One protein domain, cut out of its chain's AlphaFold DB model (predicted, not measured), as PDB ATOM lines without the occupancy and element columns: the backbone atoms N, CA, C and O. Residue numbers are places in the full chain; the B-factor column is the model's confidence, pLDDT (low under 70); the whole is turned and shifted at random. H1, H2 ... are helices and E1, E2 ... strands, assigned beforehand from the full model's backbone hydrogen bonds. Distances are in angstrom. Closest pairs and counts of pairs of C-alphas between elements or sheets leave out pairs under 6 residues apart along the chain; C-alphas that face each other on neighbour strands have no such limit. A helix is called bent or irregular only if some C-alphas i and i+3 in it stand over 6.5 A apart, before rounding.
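AT A GLANCE: This is residues 5 to 127 of the 128 residues of an uncharacterized protein of Mycobacteroides salmoniphilum (UniProt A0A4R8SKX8). A strongly twisted antiparallel sheet of five strands, E4 to E8, loosely and only partly faces a small three-stranded sheet, E1 to E3, with the strands of the two crossed. Between the two sheets along the chain comes a long excursion with two short irregular helices, H1 and H2, joined by a loop whose residues 44 to 51 stick out. The printed part has 123 residues, with named elements in the order E1 E2 E3 H1 H2 E4 E5 E6 E7 E8; both sheets run in chain order, and the class is mixed, helices and strands. The whole is compact, with a radius of gyration of the C-alphas of 15.3 A and spans of 43 by 31 by 28 A.

HOW THE PARTS SIT: E1 (residues 5 to 9), E2 (15 to 21) and E3 (27 to 29) form a meander, each strand the antiparallel neighbour of the one before. N 8 and O 16 are 3.0 A apart and N 20 and O 28 2.9 A, within hydrogen-bond range. E2 is staggered, pairing with E1 over residues 15 to 19 and with E3 over 19 to 21. H1 (37 to 43) and H2 (57 to 67) are apart; H2 only grazes this sheet with its residues 57 to 67. H1 has 1 of 3 O i to N i+4 pairs within range and 2 of 4 O i to N i+3 pairs; H2 has 5 of 7 O i to N i+4 pairs. E4 (74 to 81), E5 (84 to 91), E6 (96 to 102), E7 (107 to 114) and E8 (121 to 126) form a second meander. Pairs within hydrogen-bond range include N 77 and O 88, 2.9 A; N 89 and O 98, 2.8 A; N 99 and O 111, 2.9 A; and N 110 and O 123, 2.8 A. E4 bends by 74 degrees at residue 78 and E5 by 64 degrees at residue 87. H1 is only just on this sheet, with 5 pairs of C-alphas within 10 A, and only grazes it with residues 37 to 41. The sheets form a sandwich, two sheets face to face, their strands at 89 degrees; the closest C-alphas of E2 and E4, Val 15 and Ala 74, are 5.1 A apart.

IN THESE COORDINATES: E1 begins at C-alpha 5, (196.350, 228.168, 145.626). E2 measures 17.1 A from first to last C-alpha, E4 18.0 A, E5 20.1 A, E6 19.7 A, E7 22.1 A and E8 17.0 A. H2 measures 14.2 A and is irregular, C-alphas 62 and 65 being 7.6 A apart; H1 is only just irregular, C-alphas 38 and 41 being 6.7 A apart. E8 ends at C-alpha 126, (200.678, 234.503, 152.771).

THE WHOLE: The two C-alphas farthest apart, Ala 62 and Gly 83, are 44.5 A apart. The printed part has no cut, and the link H1 to H2, 13 residues, is long. Residues 35 to 64 have pLDDT under 70; the mean of the printed part is 81.7.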
ATOM      1  N   TYR A   5     194.999 227.961 145.116       90.31
ATOM      2  CA  TYR A   5     196.350 228.168 145.626       90.31
ATOM      3  C   TYR A   5     196.516 229.586 146.170       90.31
ATOM      4  O   TYR A   5     196.955 229.775 147.298       90.31
ATOM      5  N   GLY A   6     196.120 230.592 145.386       93.88
ATOM      6  CA  GLY A   6     196.333 231.980 145.774       93.88
ATOM      7  C   GLY A   6     196.114 232.972 144.643       93.88
ATOM      8  O   GLY A   6     195.213 232.816 143.809       93.88
ATOM      9  N   LYS A   7     196.934 234.021 144.651       96.69
ATOM     10  CA  LYS A   7     196.932 235.132 143.694       96.69
ATOM     11  C   LYS A   7     198.380 235.501 143.380       96.69
ATOM     12  O   LYS A   7     199.230 235.383 144.255       96.69
ATOM     13  N   GLN A   8     198.640 235.985 142.172       97.69
ATOM     14  CA  GLN A   8     199.955 236.487 141.772       97.69
ATOM     15  C   GLN A   8     199.833 237.927 141.288       97.69
ATOM     16  O   GLN A   8     198.985 238.237 140.449       97.69
ATOM     17  N   PHE A   9     200.677 238.792 141.842       97.94
ATOM     18  CA  PHE A   9     200.710 240.226 141.583       97.94
ATOM     19  C   PHE A   9     202.052 240.559 140.935       97.94
ATOM     20  O   PHE A   9     203.055 240.668 141.638       97.94
ATOM     21  N   ASP A  10     202.071 240.693 139.611       98.00
ATOM     22  CA  ASP A  10     203.304 241.005 138.883       98.00
ATOM     23  C   ASP A  10     203.593 242.509 138.960       98.00
ATOM     24  O   ASP A  10     204.717 242.924 139.231       98.00
ATOM     25  N   ASP A  11     202.550 243.333 138.791       98.38
ATOM     26  CA  ASP A  11     202.581 244.776 139.027       98.38
ATOM     27  C   ASP A  11     201.163 245.358 139.243       98.38
ATOM     28  O   ASP A  11     200.180 244.640 139.442       98.38
ATOM     29  N   LEU A  12     201.042 246.692 139.219       98.44
ATOM     30  CA  LEU A  12     199.782 247.409 139.451       98.44
ATOM     31  C   LEU A  12     198.676 247.109 138.427       98.44
ATOM     32  O   LEU A  12     197.498 247.317 138.727       98.44
ATOM     33  N   ASN A  13     199.020 246.690 137.212       98.44
ATOM     34  CA  ASN A  13     198.081 246.430 136.121       98.44
ATOM     35  C   ASN A  13     198.061 244.965 135.666       98.44
ATOM     36  O   ASN A  13     197.211 244.605 134.852       98.44
ATOM     37  N   HIS A  14     198.948 244.133 136.203       98.31
ATOM     38  CA  HIS A  14     199.107 242.741 135.814       98.31
ATOM     39  C   HIS A  14     198.949 241.830 137.035       98.31
ATOM     40  O   HIS A  14     199.894 241.562 137.775       98.31
ATOM     41  N   VAL A  15     197.716 241.364 137.263       98.44
ATOM     42  CA  VAL A  15     197.389 240.450 138.363       98.44
ATOM     43  C   VAL A  15     196.670 239.204 137.847       98.44
ATOM     44  O   VAL A  15     195.705 239.286 137.079       98.44
ATOM     45  N   HIS A  16     197.124 238.039 138.308       97.44
ATOM     46  CA  HIS A  16     196.416 236.769 138.202       97.44
ATOM     47  C   HIS A  16     195.618 236.541 139.495       97.44
ATOM     48  O   HIS A  16     196.174 236.108 140.507       97.44
ATOM     49  N   PRO A  17     194.305 236.829 139.499       95.88
ATOM     50  CA  PRO A  17     193.519 236.869 140.731       95.88
ATOM     51  C   PRO A  17     193.122 235.488 141.272       95.88
ATOM     52  O   PRO A  17     192.534 235.408 142.354       95.88
ATOM     53  N   LEU A  18     193.360 234.428 140.495       93.56
ATOM     54  CA  LEU A  18     192.981 233.053 140.792       93.56
ATOM     55  C   LEU A  18     194.069 232.104 140.286       93.56
ATOM     56  O   LEU A  18     194.106 231.775 139.101       93.56
ATOM     57  N   LEU A  19     194.932 231.662 141.193       92.25
ATOM     58  CA  LEU A  19     195.844 230.549 140.970       92.25
ATOM     59  C   LEU A  19     195.256 229.276 141.571       92.25
ATOM     60  O   LEU A  19     194.695 229.306 142.669       92.25
ATOM     61  N   PHE A  20     195.405 228.164 140.865       89.12
ATOM     62  CA  PHE A  20     195.021 226.833 141.321       89.12
ATOM     63  C   PHE A  20     196.214 225.894 141.241       89.12
ATOM     64  O   PHE A  20     197.071 226.067 140.379       89.12
ATOM     65  N   ASN A  21     196.236 224.903 142.125       86.88
ATOM     66  CA  ASN A  21     197.200 223.813 142.110       86.88
ATOM     67  C   ASN A  21     196.476 222.512 141.732       86.88
ATOM     68  O   ASN A  21     195.416 222.205 142.290       86.88
ATOM     69  N   ASP A  22     197.010 221.771 140.761       82.12
ATOM     70  CA  ASP A  22     196.492 220.451 140.405       82.12
ATOM     71  C   ASP A  22     197.071 219.325 141.285       82.12
ATOM     72  O   ASP A  22     197.880 219.537 142.185       82.12
ATOM     73  N   SER A  23     196.633 218.084 141.060       79.44
ATOM     74  CA  SER A  23     197.143 216.935 141.824       79.44
ATOM     75  C   SER A  23     198.624 216.623 141.576       79.44
ATOM     76  O   SER A  23     199.199 215.841 142.326       79.44
ATOM     77  N   GLY A  24     199.215 217.177 140.514       82.75
ATOM     78  CA  GLY A  24     200.627 217.033 140.170       82.75
ATOM     79  C   GLY A  24     201.519 218.128 140.758       82.75
ATOM     80  O   GLY A  24     202.735 218.033 140.612       82.75
ATOM     81  N   GLY A  25     200.950 219.134 141.430       84.19
ATOM     82  CA  GLY A  25     201.704 220.248 142.005       84.19
ATOM     83  C   GLY A  25     201.876 221.447 141.067       84.19
ATOM     84  O   GLY A  25     202.538 222.408 141.457       84.19
ATOM     85  N   ASP A  26     201.322 221.412 139.848       89.56
ATOM     86  CA  ASP A  26     201.461 222.522 138.901       89.56
ATOM     87  C   ASP A  26     200.496 223.660 139.249       89.56
ATOM     88  O   ASP A  26     199.281 223.457 139.367       89.56
ATOM     89  N   ILE A  27     201.045 224.870 139.370       92.06
ATOM     90  CA  ILE A  27     200.295 226.089 139.674       92.06
ATOM     91  C   ILE A  27     199.949 226.796 138.366       92.06
ATOM     92  O   ILE A  27     200.818 227.122 137.558       92.06
ATOM     93  N   PHE A  28     198.667 227.085 138.156       92.00
ATOM     94  CA  PHE A  28     198.204 227.755 136.944       92.00
ATOM     95  C   PHE A  28     197.104 228.778 137.228       92.00
ATOM     96  O   PHE A  28     196.277 228.611 138.126       92.00
ATOM     97  N   ALA A  29     197.086 229.846 136.429       93.50
ATOM     98  CA  ALA A  29     196.068 230.882 136.509       93.50
ATOM     99  C   ALA A  29     194.772 230.459 135.808       93.50
ATOM    100  O   ALA A  29     194.798 229.883 134.717       93.50
ATOM    101  N   VAL A  30     193.636 230.782 136.427       90.12
ATOM    102  CA  VAL A  30     192.287 230.485 135.931       90.12
ATOM    103  C   VAL A  30     191.544 231.775 135.608       90.12
ATOM    104  O   VAL A  30     191.625 232.754 136.351       90.12
ATOM    105  N   ASP A  31     190.796 231.779 134.503       88.75
ATOM    106  CA  ASP A  31     189.944 232.918 134.163       88.75
ATOM    107  C   ASP A  31     188.782 233.036 135.166       88.75
ATOM    108  O   ASP A  31     187.960 232.116 135.255       88.75
ATOM    109  N   PRO A  32     188.644 234.161 135.895       85.31
ATOM    110  CA  PRO A  32     187.536 234.350 136.820       85.31
ATOM    111  C   PRO A  32     186.175 234.174 136.157       85.31
ATOM    112  O   PRO A  32     185.249 233.701 136.809       85.31
ATOM    113  N   MET A  33     186.015 234.519 134.879       82.69
ATOM    114  CA  MET A  33     184.730 234.370 134.188       82.69
ATOM    115  C   MET A  33     184.215 232.931 134.175       82.69
ATOM    116  O   MET A  33     183.005 232.729 134.166       82.69
ATOM    117  N   LEU A  34     185.112 231.949 134.264       74.31
ATOM    118  CA  LEU A  34     184.781 230.527 134.322       74.31
ATOM    119  C   LEU A  34     184.546 230.029 135.759       74.31
ATOM    120  O   LEU A  34     184.049 228.923 135.951       74.31
ATOM    121  N   ALA A  35     184.868 230.839 136.773       68.19
ATOM    122  CA  ALA A  35     184.659 230.511 138.178       68.19
ATOM    123  C   ALA A  35     183.242 230.923 138.643       68.19
ATOM    124  O   ALA A  35     182.916 232.123 138.650       68.19
ATOM    125  N   PRO A  36     182.388 229.970 139.077       59.09
ATOM    126  CA  PRO A  36     181.076 230.273 139.642       59.09
ATOM    127  C   PRO A  36     181.228 230.830 141.068       59.09
ATOM    128  O   PRO A  36     181.137 230.111 142.061       59.09
ATOM    129  N   MET A  37     181.445 232.142 141.176       56.75
ATOM    130  CA  MET A  37     181.612 232.841 142.464       56.75
ATOM    131  C   MET A  37     180.357 232.775 143.354       56.75
ATOM    132  O   MET A  37     180.473 232.837 144.574       56.75
ATOM    133  N   GLY A  38     179.169 232.550 142.773       49.22
ATOM    134  CA  GLY A  38     177.906 232.361 143.507       49.22
ATOM    135  C   GLY A  38     177.828 231.071 144.338       49.22
ATOM    136  O   GLY A  38     176.869 230.874 145.083       49.22
ATOM    137  N   LEU A  39     178.833 230.193 144.234       47.25
ATOM    138  CA  LEU A  39     178.935 228.992 145.055       47.25
ATOM    139  C   LEU A  39     179.913 229.163 146.228       47.25
ATOM    140  O   LEU A  39     179.777 228.436 147.201       47.25
ATOM    141  N   ALA A  40     180.830 230.139 146.225       45.53
ATOM    142  CA  ALA A  40     181.830 230.293 147.293       45.53
ATOM    143  C   ALA A  40     181.199 230.508 148.687       45.53
ATOM    144  O   ALA A  40     181.666 229.928 149.664       45.53
ATOM    145  N   GLY A  41     180.077 231.236 148.768       42.16
ATOM    146  CA  GLY A  41     179.289 231.391 150.002       42.16
ATOM    147  C   GLY A  41     178.310 230.243 150.301       42.16
ATOM    148  O   GLY A  41     177.822 230.133 151.420       42.16
ATOM    149  N   ARG A  42     178.024 229.363 149.330       36.88
ATOM    150  CA  ARG A  42     177.114 228.208 149.496       36.88
ATOM    151  C   ARG A  42     177.859 226.886 149.693       36.88
ATOM    152  O   ARG A  42     177.273 225.933 150.194       36.88
ATOM    153  N   ILE A  43     179.146 226.817 149.350       40.81
ATOM    154  CA  ILE A  43     179.969 225.610 149.500       40.81
ATOM    155  C   ILE A  43     180.267 225.324 150.976       40.81
ATOM    156  O   ILE A  43     180.263 224.157 151.344       40.81
ATOM    157  N   SER A  44     180.398 226.334 151.846       36.19
ATOM    158  CA  SER A  44     180.530 226.091 153.296       36.19
ATOM    159  C   SER A  44     179.271 225.502 153.952       36.19
ATOM    160  O   SER A  44     179.362 225.012 155.069       36.19
ATOM    161  N   GLY A  45     178.114 225.524 153.273       32.12
ATOM    162  CA  GLY A  45     176.857 224.922 153.747       32.12
ATOM    163  C   GLY A  45     176.361 223.719 152.932       32.12
ATOM    164  O   GLY A  45     175.361 223.112 153.295       32.12
ATOM    165  N   LEU A  46     177.032 223.359 151.831       33.75
ATOM    166  CA  LEU A  46     176.696 222.199 150.984       33.75
ATOM    167  C   LEU A  46     177.721 221.057 151.104       33.75
ATOM    168  O   LEU A  46     177.650 220.077 150.359       33.75
ATOM    169  N   THR A  47     178.636 221.147 152.074       38.06
ATOM    170  CA  THR A  47     179.606 220.101 152.450       38.06
ATOM    171  C   THR A  47     178.972 218.775 152.885       38.06
ATOM    172  O   THR A  47     179.674 217.769 152.963       38.06
ATOM    173  N   GLU A  48     177.652 218.738 153.083       37.91
ATOM    174  CA  GLU A  48     176.898 217.561 153.535       37.91
ATOM    175  C   GLU A  48     176.161 216.816 152.403       37.91
ATOM    176  O   GLU A  48     175.417 215.876 152.667       37.91
ATOM    177  N   SER A  49     176.334 217.190 151.125       38.59
ATOM    178  CA  SER A  49     175.705 216.443 150.024       38.59
ATOM    179  C   SER A  49     176.641 215.339 149.489       38.59
ATOM    180  O   SER A  49     177.723 215.656 148.977       38.59
ATOM    181  N   PRO A  50     176.256 214.041 149.524       33.66
ATOM    182  CA  PRO A  50     177.095 212.920 149.068       33.66
ATOM    183  C   PRO A  50     177.549 213.028 147.602       33.66
ATOM    184  O   PRO A  50     178.523 212.396 147.198       33.66
ATOM    185  N   MET A  51     176.862 213.854 146.808       38.19
ATOM    186  CA  MET A  51     177.133 214.093 145.389       38.19
ATOM    187  C   MET A  51     178.281 215.083 145.125       38.19
ATOM    188  O   MET A  51     178.863 215.055 144.044       38.19
ATOM    189  N   VAL A  52     178.650 215.929 146.097       42.19
ATOM    190  CA  VAL A  52     179.700 216.963 145.938       42.19
ATOM    191  C   VAL A  52     181.092 216.446 146.328       42.19
ATOM    192  O   VAL A  52     182.101 216.980 145.869       42.19
ATOM    193  N   LYS A  53     181.180 215.315 147.049       35.81
ATOM    194  CA  LYS A  53     182.443 214.609 147.372       35.81
ATOM    195  C   LYS A  53     183.210 214.067 146.147       35.81
ATOM    196  O   LYS A  53     184.240 213.420 146.313       35.81
ATOM    197  N   ARG A  54     182.729 214.314 144.923       38.09
ATOM    198  CA  ARG A  54     183.254 213.745 143.672       38.09
ATOM    199  C   ARG A  54     183.836 214.742 142.670       38.09
ATOM    200  O   ARG A  54     184.176 214.326 141.568       38.09
ATOM    201  N   THR A  55     184.045 216.010 143.025       44.44
ATOM    202  CA  THR A  55     185.012 216.824 142.261       44.44
ATOM    203  C   THR A  55     186.412 216.477 142.751       44.44
ATOM    204  O   THR A  55     187.016 217.137 143.590       44.44
ATOM    205  N   SER A  56     186.885 215.319 142.294       44.62
ATOM    206  CA  SER A  56     188.227 214.835 142.567       44.62
ATOM    207  C   SER A  56     189.265 215.809 141.980       44.62
ATOM    208  O   SER A  56     189.009 216.416 140.937       44.62
ATOM    209  N   PRO A  57     190.464 215.934 142.576       46.78
ATOM    210  CA  PRO A  57     191.591 216.676 141.988       46.78
ATOM    211  C   PRO A  57     191.893 216.298 140.518       46.78
ATOM    212  O   PRO A  57     192.382 217.107 139.729       46.78
ATOM    213  N   THR A  58     191.523 215.078 140.117       46.78
ATOM    214  CA  THR A  58     191.576 214.581 138.735       46.78
ATOM    215  C   THR A  58     190.630 215.299 137.767       46.78
ATOM    216  O   THR A  58     190.990 215.472 136.605       46.78
ATOM    217  N   ALA A  59     189.457 215.766 138.206       53.75
ATOM    218  CA  ALA A  59     188.519 216.490 137.341       53.75
ATOM    219  C   ALA A  59     189.036 217.892 136.969       53.75
ATOM    220  O   ALA A  59     188.876 218.326 135.827       53.75
ATOM    221  N   LEU A  60     189.714 218.575 137.902       56.00
ATOM    222  CA  LEU A  60     190.327 219.884 137.643       56.00
ATOM    223  C   LEU A  60     191.454 219.777 136.603       56.00
ATOM    224  O   LEU A  60     191.553 220.608 135.704       56.00
ATOM    225  N   SER A  61     192.242 218.701 136.679       58.69
ATOM    226  CA  SER A  61     193.332 218.417 135.738       58.69
ATOM    227  C   SER A  61     192.830 218.179 134.305       58.69
ATOM    228  O   SER A  61     193.460 218.632 133.353       58.69
ATOM    229  N   ALA A  62     191.671 217.532 134.133       62.19
ATOM    230  CA  ALA A  62     191.076 217.285 132.814       62.19
ATOM    231  C   ALA A  62     190.471 218.550 132.168       62.19
ATOM    232  O   ALA A  62     190.491 218.693 130.947       62.19
ATOM    233  N   LEU A  63     189.962 219.486 132.977       68.38
ATOM    234  CA  LEU A  63     189.396 220.766 132.519       68.38
ATOM    235  C   LEU A  63     190.445 221.877 132.364       68.38
ATOM    236  O   LEU A  63     190.145 222.928 131.796       68.38
ATOM    237  N   LYS A  64     191.680 221.636 132.823       68.75
ATOM    238  CA  LYS A  64     192.812 222.573 132.818       68.75
ATOM    239  C   LYS A  64     192.990 223.373 131.517       68.75
ATOM    240  O   LYS A  64     193.075 224.593 131.631       68.75
ATOM    241  N   PRO A  65     193.013 222.791 130.298       72.00
ATOM    242  CA  PRO A  65     193.210 223.585 129.079       72.00
ATOM    243  C   PRO A  65     192.052 224.549 128.788       72.00
ATOM    244  O   PRO A  65     192.265 225.565 128.138       72.00
ATOM    245  N   LEU A  66     190.842 224.253 129.273       75.94
ATOM    246  CA  LEU A  66     189.666 225.095 129.063       75.94
ATOM    247  C   LEU A  66     189.586 226.243 130.077       75.94
ATOM    248  O   LEU A  66     189.067 227.308 129.755       75.94
ATOM    249  N   ILE A  67     190.082 226.021 131.298       80.19
ATOM    250  CA  ILE A  67     189.983 226.990 132.400       80.19
ATOM    251  C   ILE A  67     191.249 227.830 132.593       80.19
ATOM    252  O   ILE A  67     191.176 228.912 133.182       80.19
ATOM    253  N   ARG A  68     192.404 227.349 132.111       87.31
ATOM    254  CA  ARG A  68     193.686 228.047 132.223       87.31
ATOM    255  C   ARG A  68     193.694 229.299 131.355       87.31
ATOM    256  O   ARG A  68     193.226 229.303 130.221       87.31
ATOM    257  N   THR A  69     194.306 230.353 131.870       90.31
ATOM    258  CA  THR A  69     194.567 231.577 131.120       90.31
ATOM    259  C   THR A  69     195.971 232.087 131.407       90.31
ATOM    260  O   THR A  69     196.473 231.934 132.514       90.31
ATOM    261  N   ASN A  70     196.586 232.730 130.418       92.75
ATOM    262  CA  ASN A  70     197.815 233.507 130.606       92.75
ATOM    263  C   ASN A  70     197.526 235.016 130.665       92.75
ATOM    264  O   ASN A  70     198.449 235.818 130.720       92.75
ATOM    265  N   LYS A  71     196.251 235.424 130.612       95.06
ATOM    266  CA  LYS A  71     195.860 236.833 130.695       95.06
ATOM    267  C   LYS A  71     195.719 237.249 132.153       95.06
ATOM    268  O   LYS A  71     195.092 236.537 132.941       95.06
ATOM    269  N   HIS A  72     196.228 238.428 132.485       97.56
ATOM    270  CA  HIS A  72     195.878 239.123 133.719       97.56
ATOM    271  C   HIS A  72     194.401 239.518 133.684       97.56
ATOM    272  O   HIS A  72     193.853 239.831 132.624       97.56
ATOM    273  N   ARG A  73     193.733 239.411 134.832       97.06
ATOM    274  CA  ARG A  73     192.270 239.582 134.954       97.06
ATOM    275  C   ARG A  73     191.875 240.496 136.109       97.06
ATOM    276  O   ARG A  73     190.710 240.511 136.518       97.06
ATOM    277  N   ALA A  74     192.854 241.191 136.671       98.19
ATOM    278  CA  ALA A  74     192.665 242.142 137.741       98.19
ATOM    279  C   ALA A  74     193.821 243.146 137.789       98.19
ATOM    280  O   ALA A  74     194.876 242.946 137.181       98.19
ATOM    281  N   ARG A  75     193.612 244.228 138.542       98.62
ATOM    282  CA  ARG A  75     194.564 245.331 138.725       98.62
ATOM    283  C   ARG A  75     194.529 245.827 140.167       98.62
ATOM    284  O   ARG A  75     193.497 245.717 140.826       98.62
ATOM    285  N   LEU A  76     195.625 246.405 140.651       98.75
ATOM    286  CA  LEU A  76     195.714 246.991 141.991       98.75
ATOM    287  C   LEU A  76     195.432 248.491 141.965       98.75
ATOM    288  O   LEU A  76     195.998 249.224 141.154       98.75
ATOM    289  N   ARG A  77     194.594 248.975 142.878       98.62
ATOM    290  CA  ARG A  77     194.320 250.404 143.081       98.62
ATOM    291  C   ARG A  77     194.240 250.718 144.568       98.62
ATOM    292  O   ARG A  77     193.933 249.846 145.373       98.62
ATOM    293  N   ASN A  78     194.482 251.975 144.925       98.69
ATOM    294  CA  ASN A  78     194.156 252.471 146.256       98.69
ATOM    295  C   ASN A  78     192.659 252.769 146.300       98.69
ATOM    296  O   ASN A  78     192.188 253.628 145.557       98.69
ATOM    297  N   ILE A  79     191.920 252.041 147.136       98.38
ATOM    298  CA  ILE A  79     190.468 252.182 147.272       98.38
ATOM    299  C   ILE A  79     190.128 252.341 148.751       98.38
ATOM    300  O   ILE A  79     190.686 251.652 149.612       98.38
ATOM    301  N   GLU A  80     189.229 253.275 149.045       97.81
ATOM    302  CA  GLU A  80     188.670 253.458 150.377       97.81
ATOM    303  C   GLU A  80     187.636 252.373 150.685       97.81
ATOM    304  O   GLU A  80     186.726 252.125 149.899       97.81
ATOM    305  N   PHE A  81     187.765 251.741 151.851       95.62
ATOM    306  CA  PHE A  81     186.771 250.811 152.374       95.62
ATOM    307  C   PHE A  81     186.607 251.025 153.872       95.62
ATOM    308  O   PHE A  81     187.586 250.960 154.620       95.62
ATOM    309  N   ARG A  82     185.366 251.291 154.300       93.75
ATOM    310  CA  ARG A  82     185.004 251.569 155.702       93.75
ATOM    311  C   ARG A  82     185.874 252.667 156.341       93.75
ATOM    312  O   ARG A  82     186.372 252.499 157.449       93.75
ATOM    313  N   GLY A  83     186.066 253.779 155.625       97.12
ATOM    314  CA  GLY A  83     186.765 254.968 156.129       97.12
ATOM    315  C   GLY A  83     188.292 254.916 156.054       97.12
ATOM    316  O   GLY A  83     188.956 255.785 156.613       97.12
ATOM    317  N   ALA A  84     188.880 253.906 155.406       96.81
ATOM    318  CA  ALA A  84     190.329 253.816 155.278       96.81
ATOM    319  C   ALA A  84     190.764 253.350 153.883       96.81
ATOM    320  O   ALA A  84     190.357 252.289 153.408       96.81
ATOM    321  N   VAL A  85     191.664 254.112 153.261       98.31
ATOM    322  CA  VAL A  85     192.297 253.771 151.979       98.31
ATOM    323  C   VAL A  85     193.338 252.668 152.174       98.31
ATOM    324  O   VAL A  85     194.089 252.660 153.152       98.31
ATOM    325  N   SER A  86     193.366 251.711 151.251       98.00
ATOM    326  CA  SER A  86     194.366 250.637 151.198       98.00
ATOM    327  C   SER A  86     194.497 250.085 149.781       98.00
ATOM    328  O   SER A  86     193.661 250.382 148.923       98.00
ATOM    329  N   ALA A  87     195.532 249.277 149.541       98.38
ATOM    330  CA  ALA A  87     195.637 248.511 148.309       98.38
ATOM    331  C   ALA A  87     194.440 247.556 148.187       98.38
ATOM    332  O   ALA A  87     194.109 246.826 149.124       98.38
ATOM    333  N   ALA A  88     193.809 247.563 147.021       98.62
ATOM    334  CA  ALA A  88     192.706 246.689 146.680       98.62
ATOM    335  C   ALA A  88     192.894 246.138 145.267       98.62
ATOM    336  O   ALA A  88     193.381 246.839 144.375       98.62
ATOM    337  N   MET A  89     192.505 244.885 145.056       98.56
ATOM    338  CA  MET A  89     192.497 244.264 143.737       98.56
ATOM    339  C   MET A  89     191.099 244.362 143.129       98.56
ATOM    340  O   MET A  89     190.136 243.851 143.690       98.56
ATOM    341  N   VAL A  90     191.002 244.984 141.959       98.38
ATOM    342  CA  VAL A  90     189.764 245.110 141.186       98.38
ATOM    343  C   VAL A  90     189.787 244.088 140.063       98.38
ATOM    344  O   VAL A  90     190.715 244.088 139.253       98.38
ATOM    345  N   TYR A  91     188.774 243.226 140.000       96.75
ATOM    346  CA  TYR A  91     188.615 242.283 138.896       96.75
ATOM    347  C   TYR A  91     188.166 243.015 137.627       96.75
ATOM    348  O   TYR A  91     187.254 243.836 137.662       96.75
ATOM    349  N   ASP A  92     188.747 242.675 136.476       96.00
ATOM    350  CA  ASP A  92     188.415 243.355 135.215       96.00
ATOM    351  C   ASP A  92     187.031 242.974 134.671       96.00
ATOM    352  O   ASP A  92     186.411 243.741 133.934       96.00
ATOM    353  N   HIS A  93     186.547 241.774 135.005       92.19
ATOM    354  CA  HIS A  93     185.315 241.207 134.437       92.19
ATOM    355  C   HIS A  93     184.321 240.707 135.489       92.19
ATOM    356  O   HIS A  93     183.329 240.066 135.153       92.19
ATOM    357  N   LYS A  94     184.567 240.986 136.770       90.62
ATOM    358  CA  LYS A  94     183.612 240.711 137.845       90.62
ATOM    359  C   LYS A  94     183.439 241.950 138.701       90.62
ATOM    360  O   LYS A  94     184.393 242.688 138.909       90.62
ATOM    361  N   ALA A  95     182.236 242.136 139.235       93.81
ATOM    362  CA  ALA A  95     181.930 243.192 140.194       93.81
ATOM    363  C   ALA A  95     182.488 242.851 141.590       93.81
ATOM    364  O   ALA A  95     181.733 242.781 142.557       93.81
ATOM    365  N   ILE A  96     183.794 242.564 141.651       94.31
ATOM    366  CA  ILE A  96     184.518 242.136 142.845       94.31
ATOM    367  C   ILE A  96     185.692 243.074 143.090       94.31
ATOM    368  O   ILE A  96     186.492 243.333 142.181       94.31
ATOM    369  N   ILE A  97     185.810 243.517 144.338       97.44
ATOM    370  CA  ILE A  97     186.960 244.244 144.858       97.44
ATOM    371  C   ILE A  97     187.472 243.500 146.092       97.44
ATOM    372  O   ILE A  97     186.745 243.321 147.063       97.44
ATOM    373  N   ASP A  98     188.732 243.080 146.066       97.81
ATOM    374  CA  ASP A  98     189.392 242.500 147.234       97.81
ATOM    375  C   ASP A  98     190.180 243.594 147.957       97.81
ATOM    376  O   ASP A  98     191.205 244.055 147.452       97.81
ATOM    377  N   HIS A  99     189.728 244.011 149.137       98.19
ATOM    378  CA  HIS A  99     190.425 244.991 149.973       98.19
ATOM    379  C   HIS A  99     191.452 244.306 150.872       98.19
ATOM    380  O   HIS A  99     191.112 243.341 151.561       98.19
ATOM    381  N   PHE A 100     192.686 244.820 150.920       98.38
ATOM    382  CA  PHE A 100     193.759 244.209 151.705       98.38
ATOM    383  C   PHE A 100     194.156 245.023 152.937       98.38
ATOM    384  O   PHE A 100     194.300 246.246 152.896       98.38
ATOM    385  N   ARG A 101     194.425 244.318 154.039       97.81
ATOM    386  CA  ARG A 101     195.063 244.861 155.245       97.81
ATOM    387  C   ARG A 101     196.272 244.024 155.622       97.81
ATOM    388  O   ARG A 101     196.215 242.798 155.602       97.81
ATOM    389  N   LYS A 102     197.359 244.699 155.987       97.88
ATOM    390  CA  LYS A 102     198.562 244.046 156.502       97.88
ATOM    391  C   LYS A 102     198.263 243.449 157.876       97.88
ATOM    392  O   LYS A 102     197.781 244.167 158.749       97.88
ATOM    393  N   VAL A 103     198.545 242.160 158.040       98.19
ATOM    394  CA  VAL A 103     198.551 241.483 159.346       98.19
ATOM    395  C   VAL A 103     199.975 241.485 159.897       98.19
ATOM    396  O   VAL A 103     200.202 241.926 161.018       98.19
ATOM    397  N   ASP A 104     200.935 241.079 159.067       98.00
ATOM    398  CA  ASP A 104     202.373 241.094 159.348       98.00
ATOM    399  C   ASP A 104     203.166 241.273 158.033       98.00
ATOM    400  O   ASP A 104     202.596 241.633 157.001       98.00
ATOM    401  N   ASP A 105     204.488 241.098 158.055       97.62
ATOM    402  CA  ASP A 105     205.357 241.301 156.883       97.62
ATOM    403  C   ASP A 105     205.130 240.305 155.732       97.62
ATOM    404  O   ASP A 105     205.496 240.600 154.592       97.62
ATOM    405  N   ALA A 106     204.511 239.155 156.002       97.56
ATOM    406  CA  ALA A 106     204.243 238.105 155.024       97.56
ATOM    407  C   ALA A 106     202.747 237.802 154.845       97.56
ATOM    408  O   ALA A 106     202.400 237.078 153.916       97.56
ATOM    409  N   THR A 107     201.866 238.347 155.685       97.94
ATOM    410  CA  THR A 107     200.441 237.997 155.713       97.94
ATOM    411  C   THR A 107     199.544 239.205 155.460       97.94
ATOM    412  O   THR A 107     199.646 240.246 156.116       97.94
ATOM    413  N   LEU A 108     198.589 239.033 154.545       98.12
ATOM    414  CA  LEU A 108     197.505 239.974 154.282       98.12
ATOM    415  C   LEU A 108     196.157 239.353 154.653       98.12
ATOM    416  O   LEU A 108     195.879 238.202 154.322       98.12
ATOM    417  N   LEU A 109     195.293 240.152 155.270       97.75
ATOM    418  CA  LEU A 109     193.859 239.900 155.346       97.75
ATOM    419  C   LEU A 109     193.197 240.487 154.098       97.75
ATOM    420  O   LEU A 109     193.389 241.665 153.797       97.75
ATOM    421  N   GLY A 110     192.415 239.675 153.397       96.81
ATOM    422  CA  GLY A 110     191.581 240.068 152.272       96.81
ATOM    423  C   GLY A 110     190.103 240.079 152.648       96.81
ATOM    424  O   GLY A 110     189.614 239.160 153.308       96.81
ATOM    425  N   ILE A 111     189.396 241.116 152.211       95.75
ATOM    426  CA  ILE A 111     187.942 241.239 152.305       95.75
ATOM    427  C   ILE A 111     187.411 241.353 150.881       95.75
ATOM    428  O   ILE A 111     187.675 242.348 150.210       95.75
ATOM    429  N   MET A 112     186.688 240.335 150.427       94.94
ATOM    430  CA  MET A 112     186.035 240.322 149.124       94.94
ATOM    431  C   MET A 112     184.696 241.055 149.219       94.94
ATOM    432  O   MET A 112     183.759 240.570 149.861       94.94
ATOM    433  N   ASP A 113     184.620 242.203 148.556       93.00
ATOM    434  CA  ASP A 113     183.397 242.951 148.294       93.00
ATOM    435  C   ASP A 113     182.855 242.553 146.914       93.00
ATOM    436  O   ASP A 113     183.415 242.911 145.875       93.00
ATOM    437  N   LEU A 114     181.793 241.745 146.908       91.19
ATOM    438  CA  LEU A 114     181.031 241.386 145.716       91.19
ATOM    439  C   LEU A 114     179.710 242.155 145.767       91.19
ATOM    440  O   LEU A 114     178.946 241.963 146.707       91.19
ATOM    441  N   ARG A 115     179.424 242.951 144.727       87.00
ATOM    442  CA  ARG A 115     178.294 243.905 144.672       87.00
ATOM    443  C   ARG A 115     176.963 243.400 145.250       87.00
ATOM    444  O   ARG A 115     176.272 244.169 145.905       87.00
ATOM    445  N   ASP A 116     176.605 242.147 144.985       85.56
ATOM    446  CA  ASP A 116     175.297 241.572 145.331       85.56
ATOM    447  C   ASP A 116     175.382 240.561 146.496       85.56
ATOM    448  O   ASP A 116     174.578 239.632 146.585       85.56
ATOM    449  N   MET A 117     176.395 240.684 147.358       81.69
ATOM    450  CA  MET A 117     176.610 239.807 148.510       81.69
ATOM    451  C   MET A 117     176.386 240.562 149.825       81.69
ATOM    452  O   MET A 117     177.108 241.505 150.133       81.69
ATOM    453  N   ASP A 118     175.425 240.105 150.635       80.75
ATOM    454  CA  ASP A 118     175.029 240.781 151.886       80.75
ATOM    455  C   ASP A 118     176.146 240.859 152.935       80.75
ATOM    456  O   ASP A 118     176.177 241.764 153.769       80.75
ATOM    457  N   GLN A 119     177.047 239.875 152.937       81.56
ATOM    458  CA  GLN A 119     178.165 239.794 153.871       81.56
ATOM    459  C   GLN A 119     179.465 239.587 153.103       81.56
ATOM    460  O   GLN A 119     179.533 238.673 152.278       81.56
ATOM    461  N   PRO A 120     180.514 240.378 153.383       82.94
ATOM    462  CA  PRO A 120     181.788 240.198 152.715       82.94
ATOM    463  C   PRO A 120     182.410 238.853 153.092       82.94
ATOM    464  O   PRO A 120     182.286 238.375 154.224       82.94
ATOM    465  N   TYR A 121     183.122 238.257 152.144       85.69
ATOM    466  CA  TYR A 121     183.895 237.044 152.391       85.69
ATOM    467  C   TYR A 121     185.330 237.403 152.782       85.69
ATOM    468  O   TYR A 121     185.948 238.273 152.171       85.69
ATOM    469  N   PHE A 122     185.877 236.714 153.781       91.88
ATOM    470  CA  PHE A 122     187.230 236.953 154.280       91.88
ATOM    471  C   PHE A 122     188.174 235.838 153.843       91.88
ATOM    472  O   PHE A 122     187.811 234.663 153.846       91.88
ATOM    473  N   PHE A 123     189.410 236.202 153.528       92.81
ATOM    474  CA  PHE A 123     190.486 235.259 153.242       92.81
ATOM    475  C   PHE A 123     191.823 235.820 153.724       92.81
ATOM    476  O   PHE A 123     191.938 237.003 154.029       92.81
ATOM    477  N   THR A 124     192.850 234.979 153.785       95.88
ATOM    478  CA  THR A 124     194.224 235.431 154.020       95.88
ATOM    479  C   THR A 124     195.095 235.070 152.829       95.88
ATOM    480  O   THR A 124     194.822 234.105 152.117       95.88
ATOM    481  N   LEU A 125     196.125 235.875 152.595       96.94
ATOM    482  CA  LEU A 125     197.209 235.563 151.675       96.94
ATOM    483  C   LEU A 125     198.496 235.563 152.476       96.94
ATOM    484  O   LEU A 125     198.743 236.500 153.235       96.94
ATOM    485  N   ARG A 126     199.308 234.531 152.283       97.12
ATOM    486  CA  ARG A 126     200.678 234.503 152.771       97.12
ATOM    487  C   ARG A 126     201.606 234.607 151.575       97.12
ATOM    488  O   ARG A 126     201.319 234.031 150.531       97.12
ATOM    489  N   ARG A 127     202.676 235.372 151.726       96.50
ATOM    490  CA  ARG A 127     203.742 235.453 150.739       96.50
ATOM    491  C   ARG A 127     204.451 234.101 150.655       96.50
ATOM    492  O   ARG A 127     204.811 233.546 151.695       96.50
TER     493      ARG A 127